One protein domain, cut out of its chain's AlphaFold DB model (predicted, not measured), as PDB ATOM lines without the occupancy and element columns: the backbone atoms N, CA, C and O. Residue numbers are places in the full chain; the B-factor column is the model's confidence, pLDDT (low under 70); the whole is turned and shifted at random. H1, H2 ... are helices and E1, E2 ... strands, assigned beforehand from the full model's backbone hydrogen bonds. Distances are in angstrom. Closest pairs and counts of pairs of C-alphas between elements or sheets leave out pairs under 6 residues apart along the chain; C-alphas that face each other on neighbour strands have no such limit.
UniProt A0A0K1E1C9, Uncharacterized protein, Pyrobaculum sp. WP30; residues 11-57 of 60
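AT A GLANCE: This is residues 11 to 57 of the 60 residues of an uncharacterized protein of Pyrobaculum sp. WP30 (UniProt A0A0K1E1C9). One strongly twisted sheet of four antiparallel strands has a single helix, H1, over one face toward its E3 and E4 side, while the other face is bare of helices. H1 reaches past the sheet at its beginning, and the turn of the hairpin E1 and E2 lies at the far end of the longest axis. The printed part has 47 residues, with one named helix and four named strands in the order E1, E2, H1, E3, E4; the sheet runs E1, E2, E4, E3, and the class is mixed, helices and strands. The whole is compact, with a radius of gyration of the C-alphas of 10.4 A, and spans 31 by 20 by 17 A, only just elongated.

HOW THE PARTS SIT: Look first at the inner strands, E2, residues 18 to 23, and E4, residues 52 to 56: they are antiparallel at 164 degrees, and N 21 and O 53 are within hydrogen-bond range at 2.8 A. Beside E2 find the edge strand E1, residues 11 to 15; E1 and E2 form a hairpin, antiparallel at 152 degrees, with N 13 and O 20 at 2.9 A. The other edge strand is E3, residues 45 to 47, which forms a hairpin with E4, antiparallel at 133 degrees, with N 45 and O 54 at 2.8 A. E1 and E3 are apart. The sheet is strongly twisted, only just, with C-alphas up to 4.4 A off its best plane. H1, residues 29 to 41, is on the sheet at a height of 8.8 A over it. It lies over E3, on which 4 of its 13 C-alphas fall, and only just not over E4, with 2. On the local plane it stands at 1 degrees to E3 and runs along the strands. The closest C-alphas of H1 and E4 are those of Cys 39 and Trp 53, 7.1 A apart; those of H1 and E3 are Cys 39 and Arg 45, 7.4 A apart. E2, H1 and E3 form a split strand-helix-strand unit, two strands running the same way with E4 between them in the sheet, and its crossover is right-handed. In H1 every O i to N i+4 pair is within hydrogen-bond range.

IN THESE COORDINATES: Find C-alpha 11 at (6.173, -52.156, -34.997), where E1 begins; it runs 12.8 A to residue 15. E2, residues 18 to 23, covers 16.4 A. H1 begins at C-alpha 29, (10.677, -34.540, -35.899), and runs 18.2 A to residue 41. E3, residues 45 to 47, is 6.3 A long, and E4 runs 13.1 A from residue 52 to C-alpha 56 at (-9.864, -50.773, -31.584).

THE WHOLE: The two C-alphas farthest apart, those of Glu 16 and Arg 30, are 31.3 A apart. The printed part has no cut, and its four links are tight. Its mean pLDDT is 85.7, and no printed residue is under 70.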
ATOM      1  N   TYR A  11       6.709 -50.815 -35.140       83.44
ATOM      2  CA  TYR A  11       6.173 -52.156 -34.997       83.44
ATOM      3  C   TYR A  11       4.651 -52.063 -34.894       83.44
ATOM      4  O   TYR A  11       4.149 -51.227 -34.146       83.44
ATOM      5  N   VAL A  12       3.936 -52.930 -35.609       85.31
ATOM      6  CA  VAL A  12       2.479 -53.070 -35.504       85.31
ATOM      7  C   VAL A  12       2.162 -54.402 -34.827       85.31
ATOM      8  O   VAL A  12       2.649 -55.445 -35.271       85.31
ATOM      9  N   GLY A  13       1.359 -54.356 -33.768       86.81
ATOM     10  CA  GLY A  13       0.882 -55.512 -33.013       86.81
ATOM     11  C   GLY A  13      -0.637 -55.499 -32.849       86.81
ATOM     12  O   GLY A  13      -1.293 -54.495 -33.129       86.81
ATOM     13  N   ILE A  14      -1.184 -56.628 -32.402       87.44
ATOM     14  CA  ILE A  14      -2.590 -56.777 -32.008       87.44
ATOM     15  C   ILE A  14      -2.597 -57.373 -30.599       87.44
ATOM     16  O   ILE A  14      -1.844 -58.308 -30.334       87.44
ATOM     17  N   GLU A  15      -3.407 -56.813 -29.708       87.06
ATOM     18  CA  GLU A  15      -3.486 -57.161 -28.286       87.06
ATOM     19  C   GLU A  15      -4.902 -56.860 -27.787       87.06
ATOM     20  O   GLU A  15      -5.398 -55.761 -28.012       87.06
ATOM     21  N   GLU A  16      -5.573 -57.849 -27.189       85.44
ATOM     22  CA  GLU A  16      -6.899 -57.716 -26.548       85.44
ATOM     23  C   GLU A  16      -7.966 -56.946 -27.362       85.44
ATOM     24  O   GLU A  16      -8.716 -56.135 -26.826       85.44
ATOM     25  N   GLY A  17      -8.041 -57.181 -28.679       86.19
ATOM     26  CA  GLY A  17      -9.004 -56.488 -29.550       86.19
ATOM     27  C   GLY A  17      -8.599 -55.060 -29.940       86.19
ATOM     28  O   GLY A  17      -9.419 -54.309 -30.460       86.19
ATOM     29  N   TYR A  18      -7.337 -54.675 -29.745       86.56
ATOM     30  CA  TYR A  18      -6.759 -53.418 -30.220       86.56
ATOM     31  C   TYR A  18      -5.590 -53.673 -31.170       86.56
ATOM     32  O   TYR A  18      -4.735 -54.524 -30.929       86.56
ATOM     33  N   VAL A  19      -5.509 -52.880 -32.237       88.88
ATOM     34  CA  VAL A  19      -4.293 -52.732 -33.037       88.88
ATOM     35  C   VAL A  19      -3.452 -51.634 -32.403       88.88
ATOM     36  O   VAL A  19      -3.945 -50.523 -32.185       88.88
ATOM     37  N   TYR A  20      -2.172 -51.905 -32.155       88.12
ATOM     38  CA  TYR A  20      -1.235 -50.888 -31.693       88.12
ATOM     39  C   TYR A  20      -0.039 -50.719 -32.626       88.12
ATOM     40  O   TYR A  20       0.453 -51.669 -33.232       88.12
ATOM     41  N   VAL A  21       0.463 -49.490 -32.704       86.62
ATOM     42  CA  VAL A  21       1.704 -49.127 -33.388       86.62
ATOM     43  C   VAL A  21       2.667 -48.576 -32.343       86.62
ATOM     44  O   VAL A  21       2.322 -47.656 -31.606       86.62
ATOM     45  N   LYS A  22       3.883 -49.118 -32.268       86.69
ATOM     46  CA  LYS A  22       4.936 -48.663 -31.351       86.69
ATOM     47  C   LYS A  22       6.185 -48.279 -32.133       86.69
ATOM     48  O   LYS A  22       6.616 -49.015 -33.018       86.69
ATOM     49  N   ARG A  23       6.792 -47.138 -31.810       84.69
ATOM     50  CA  ARG A  23       8.064 -46.696 -32.407       84.69
ATOM     51  C   ARG A  23       9.195 -47.647 -32.002       84.69
ATOM     52  O   ARG A  23       9.306 -47.991 -30.829       84.69
ATOM     53  N   THR A  24      10.037 -48.058 -32.952       84.31
ATOM     54  CA  THR A  24      11.179 -48.958 -32.685       84.31
ATOM     55  C   THR A  24      12.538 -48.258 -32.737       84.31
ATOM     56  O   THR A  24      13.512 -48.822 -32.247       84.31
ATOM     57  N   ALA A  25      12.609 -47.036 -33.283       83.88
ATOM     58  CA  ALA A  25      13.801 -46.177 -33.315       83.88
ATOM     59  C   ALA A  25      13.432 -44.683 -33.533       83.88
ATOM     60  O   ALA A  25      12.318 -44.382 -33.976       83.88
ATOM     61  N   PRO A  26      14.334 -43.710 -33.301       81.69
ATOM     62  CA  PRO A  26      14.283 -42.412 -33.990       81.69
ATOM     63  C   PRO A  26      14.581 -42.590 -35.494       81.69
ATOM     64  O   PRO A  26      15.399 -43.432 -35.841       81.69
ATOM     65  N   MET A  27      13.962 -41.912 -36.470       82.62
ATOM     66  CA  MET A  27      13.005 -40.786 -36.542       82.62
ATOM     67  C   MET A  27      13.417 -39.423 -35.966       82.62
ATOM     68  O   MET A  27      13.342 -39.208 -34.755       82.62
ATOM     69  N   ASP A  28      13.620 -38.471 -36.876       86.81
ATOM     70  CA  ASP A  28      13.520 -37.014 -36.715       86.81
ATOM     71  C   ASP A  28      12.091 -36.495 -36.486       86.81
ATOM     72  O   ASP A  28      11.107 -37.157 -36.825       86.81
ATOM     73  N   GLN A  29      11.967 -35.232 -36.053       85.00
ATOM     74  CA  GLN A  29      10.677 -34.540 -35.899       85.00
ATOM     75  C   GLN A  29       9.799 -34.583 -37.160       85.00
ATOM     76  O   GLN A  29       8.587 -34.761 -37.048       85.00
ATOM     77  N   ARG A  30      10.377 -34.465 -38.367       87.81
ATOM     78  CA  ARG A  30       9.609 -34.515 -39.628       87.81
ATOM     79  C   ARG A  30       8.986 -35.893 -39.871       87.81
ATOM     80  O   ARG A  30       7.838 -35.978 -40.298       87.81
ATOM     81  N   GLN A  31       9.729 -36.962 -39.573       84.44
ATOM     82  CA  GLN A  31       9.237 -38.339 -39.670       84.44
ATOM     83  C   GLN A  31       8.180 -38.613 -38.595       84.44
ATOM     84  O   GLN A  31       7.122 -39.158 -38.894       84.44
ATOM     85  N   PHE A  32       8.429 -38.157 -37.363       82.00
ATOM     86  CA  PHE A  32       7.495 -38.282 -36.249       82.00
ATOM     87  C   PHE A  32       6.166 -37.556 -36.517       82.00
ATOM     88  O   PHE A  32       5.106 -38.133 -36.289       82.00
ATOM     89  N   ARG A  33       6.197 -36.340 -37.082       84.94
ATOM     90  CA  ARG A  33       4.985 -35.595 -37.466       84.94
ATOM     91  C   ARG A  33       4.173 -36.342 -38.526       84.94
ATOM     92  O   ARG A  33       2.989 -36.573 -38.315       84.94
ATOM     93  N   ARG A  34       4.830 -36.838 -39.582       84.25
ATOM     94  CA  ARG A  34       4.181 -37.660 -40.618       84.25
ATOM     95  C   ARG A  34       3.590 -38.955 -40.048       84.25
ATOM     96  O   ARG A  34       2.526 -39.379 -40.490       84.25
ATOM     97  N   CYS A  35       4.248 -39.563 -39.058       80.31
ATOM     98  CA  CYS A  35       3.728 -40.722 -38.331       80.31
ATOM     99  C   CYS A  35       2.454 -40.361 -37.552       80.31
ATOM    100  O   CYS A  35       1.441 -41.031 -37.719       80.31
ATOM    101  N   LEU A  36       2.472 -39.273 -36.768       81.62
ATOM    102  CA  LEU A  36       1.301 -38.766 -36.037       81.62
ATOM    103  C   LEU A  36       0.117 -38.482 -36.974       81.62
ATOM    104  O   LEU A  36      -0.993 -38.924 -36.694       81.62
ATOM    105  N   GLU A  37       0.360 -37.785 -38.088       87.50
ATOM    106  CA  GLU A  37      -0.660 -37.467 -39.093       87.50
ATOM    107  C   GLU A  37      -1.250 -38.742 -39.714       87.50
ATOM    108  O   GLU A  37      -2.468 -38.900 -39.744       87.50
ATOM    109  N   THR A  38      -0.404 -39.688 -40.137       85.00
ATOM    110  CA  THR A  38      -0.849 -40.953 -40.754       85.00
ATOM    111  C   THR A  38      -1.633 -41.824 -39.768       85.00
ATOM    112  O   THR A  38      -2.675 -42.373 -40.119       85.00
ATOM    113  N   CYS A  39      -1.167 -41.938 -38.522       84.50
ATOM    114  CA  CYS A  39      -1.865 -42.678 -37.473       84.50
ATOM    115  C   CYS A  39      -3.230 -42.045 -37.155       84.50
ATOM    116  O   CYS A  39      -4.222 -42.767 -37.079       84.50
ATOM    117  N   GLY A  40      -3.300 -40.712 -37.049       84.56
ATOM    118  CA  GLY A  40      -4.557 -39.989 -36.837       84.56
ATOM    119  C   GLY A  40      -5.560 -40.183 -37.978       84.56
ATOM    120  O   GLY A  40      -6.724 -40.479 -37.720       84.56
ATOM    121  N   TRP A  41      -5.104 -40.112 -39.235       86.00
ATOM    122  CA  TRP A  41      -5.931 -40.360 -40.428       86.00
ATOM    123  C   TRP A  41      -6.553 -41.761 -40.475       86.00
ATOM    124  O   TRP A  41      -7.635 -41.933 -41.029       86.00
ATOM    125  N   LEU A  42      -5.893 -42.763 -39.891       83.69
ATOM    126  CA  LEU A  42      -6.395 -44.140 -39.821       83.69
ATOM    127  C   LEU A  42      -7.238 -44.422 -38.564       83.69
ATOM    128  O   LEU A  42      -7.658 -45.560 -38.350       83.69
ATOM    129  N   GLY A  43      -7.486 -43.406 -37.732       86.12
ATOM    130  CA  GLY A  43      -8.273 -43.519 -36.503       86.12
ATOM    131  C   GLY A  43      -7.495 -44.015 -35.281       86.12
ATOM    132  O   GLY A  43      -8.114 -44.343 -34.271       86.12
ATOM    133  N   PHE A  44      -6.159 -44.070 -35.328       88.56
ATOM    134  CA  PHE A  44      -5.371 -44.380 -34.136       88.56
ATOM    135  C   PHE A  44      -5.247 -43.161 -33.216       88.56
ATOM    136  O   PHE A  44      -4.886 -42.058 -33.636       88.56
ATOM    137  N   ARG A  45      -5.431 -43.392 -31.918       87.88
ATOM    138  CA  ARG A  45      -5.187 -42.425 -30.847       87.88
ATOM    139  C   ARG A  45      -3.787 -42.632 -30.276       87.88
ATOM    140  O   ARG A  45      -3.420 -43.756 -29.956       87.88
ATOM    141  N   PHE A  46      -3.002 -41.566 -30.119       86.62
ATOM    142  CA  PHE A  46      -1.711 -41.667 -29.433       86.62
ATOM    143  C   PHE A  46      -1.917 -41.772 -27.919       86.62
ATOM    144  O   PHE A  46      -2.429 -40.836 -27.298       86.62
ATOM    145  N   ASP A  47      -1.507 -42.894 -27.332       86.88
ATOM    146  CA  ASP A  47      -1.389 -43.044 -25.892       86.88
ATOM    147  C   ASP A  47      -0.005 -42.575 -25.418       86.88
ATOM    148  O   ASP A  47       1.042 -43.046 -25.871       86.88
ATOM    149  N   ARG A  48      -0.007 -41.619 -24.484       83.94
ATOM    150  CA  ARG A  48       1.218 -41.020 -23.928       83.94
ATOM    151  C   ARG A  48       1.829 -41.826 -22.780       83.94
ATOM    152  O   ARG A  48       2.915 -41.474 -22.337       83.94
ATOM    153  N   ARG A  49       1.116 -42.815 -22.233       86.56
ATOM    154  CA  ARG A  49       1.547 -43.597 -21.065       86.56
ATOM    155  C   ARG A  49       2.432 -44.768 -21.481       86.56
ATOM    156  O   ARG A  49       3.376 -45.096 -20.773       86.56
ATOM    157  N   GLU A  50       2.133 -45.362 -22.629       84.06
ATOM    158  CA  GLU A  50       2.842 -46.503 -23.214       84.06
ATOM    159  C   GLU A  50       3.620 -46.140 -24.496       84.06
ATOM    160  O   GLU A  50       4.243 -47.007 -25.117       84.06
ATOM    161  N   GLU A  51       3.569 -44.862 -24.895       84.94
ATOM    162  CA  GLU A  51       4.196 -44.293 -26.098       84.94
ATOM    163  C   GLU A  51       3.838 -45.058 -27.387       84.94
ATOM    164  O   GLU A  51       4.671 -45.279 -28.277       84.94
ATOM    165  N   ARG A  52       2.570 -45.480 -27.484       87.50
ATOM    166  CA  ARG A  52       2.024 -46.255 -28.605       87.50
ATOM    167  C   ARG A  52       0.751 -45.622 -29.153       87.50
ATOM    168  O   ARG A  52      -0.038 -45.031 -28.427       87.50
ATOM    169  N   TRP A  53       0.533 -45.757 -30.451       89.25
ATOM    170  CA  TRP A  53      -0.745 -45.436 -31.077       89.25
ATOM    171  C   TRP A  53      -1.662 -46.648 -30.974       89.25
ATOM    172  O   TRP A  53      -1.229 -47.741 -31.320       89.25
ATOM    173  N   VAL A  54      -2.908 -46.473 -30.542       89.25
ATOM    174  CA  VAL A  54      -3.895 -47.553 -30.391       89.25
ATOM    175  C   VAL A  54      -5.157 -47.262 -31.199       89.25
ATOM    176  O   VAL A  54      -5.616 -46.121 -31.255       89.25
ATOM    177  N   LYS A  55      -5.731 -48.295 -31.810       90.50
ATOM    178  CA  LYS A  55      -7.058 -48.278 -32.435       90.50
ATOM    179  C   LYS A  55      -7.792 -49.562 -32.026       90.50
ATOM    180  O   LYS A  55      -7.146 -50.610 -32.039       90.50
ATOM    181  N   PRO A  56      -9.092 -49.537 -31.676       88.44
ATOM    182  CA  PRO A  56      -9.864 -50.773 -31.584       88.44
ATOM    183  C   PRO A  56      -9.796 -51.539 -32.913       88.44
ATOM    184  O   PRO A  56      -9.845 -50.945 -33.994       88.44
ATOM    185  N   LEU A  57      -9.649 -52.856 -32.826       84.19
ATOM    186  CA  LEU A  57      -9.820 -53.754 -33.954       84.19
ATOM    187  C   LEU A  57     -11.325 -53.845 -34.216       84.19
ATOM    188  O   LEU A  57     -12.036 -54.562 -33.524       84.19
TER     189      LEU A  57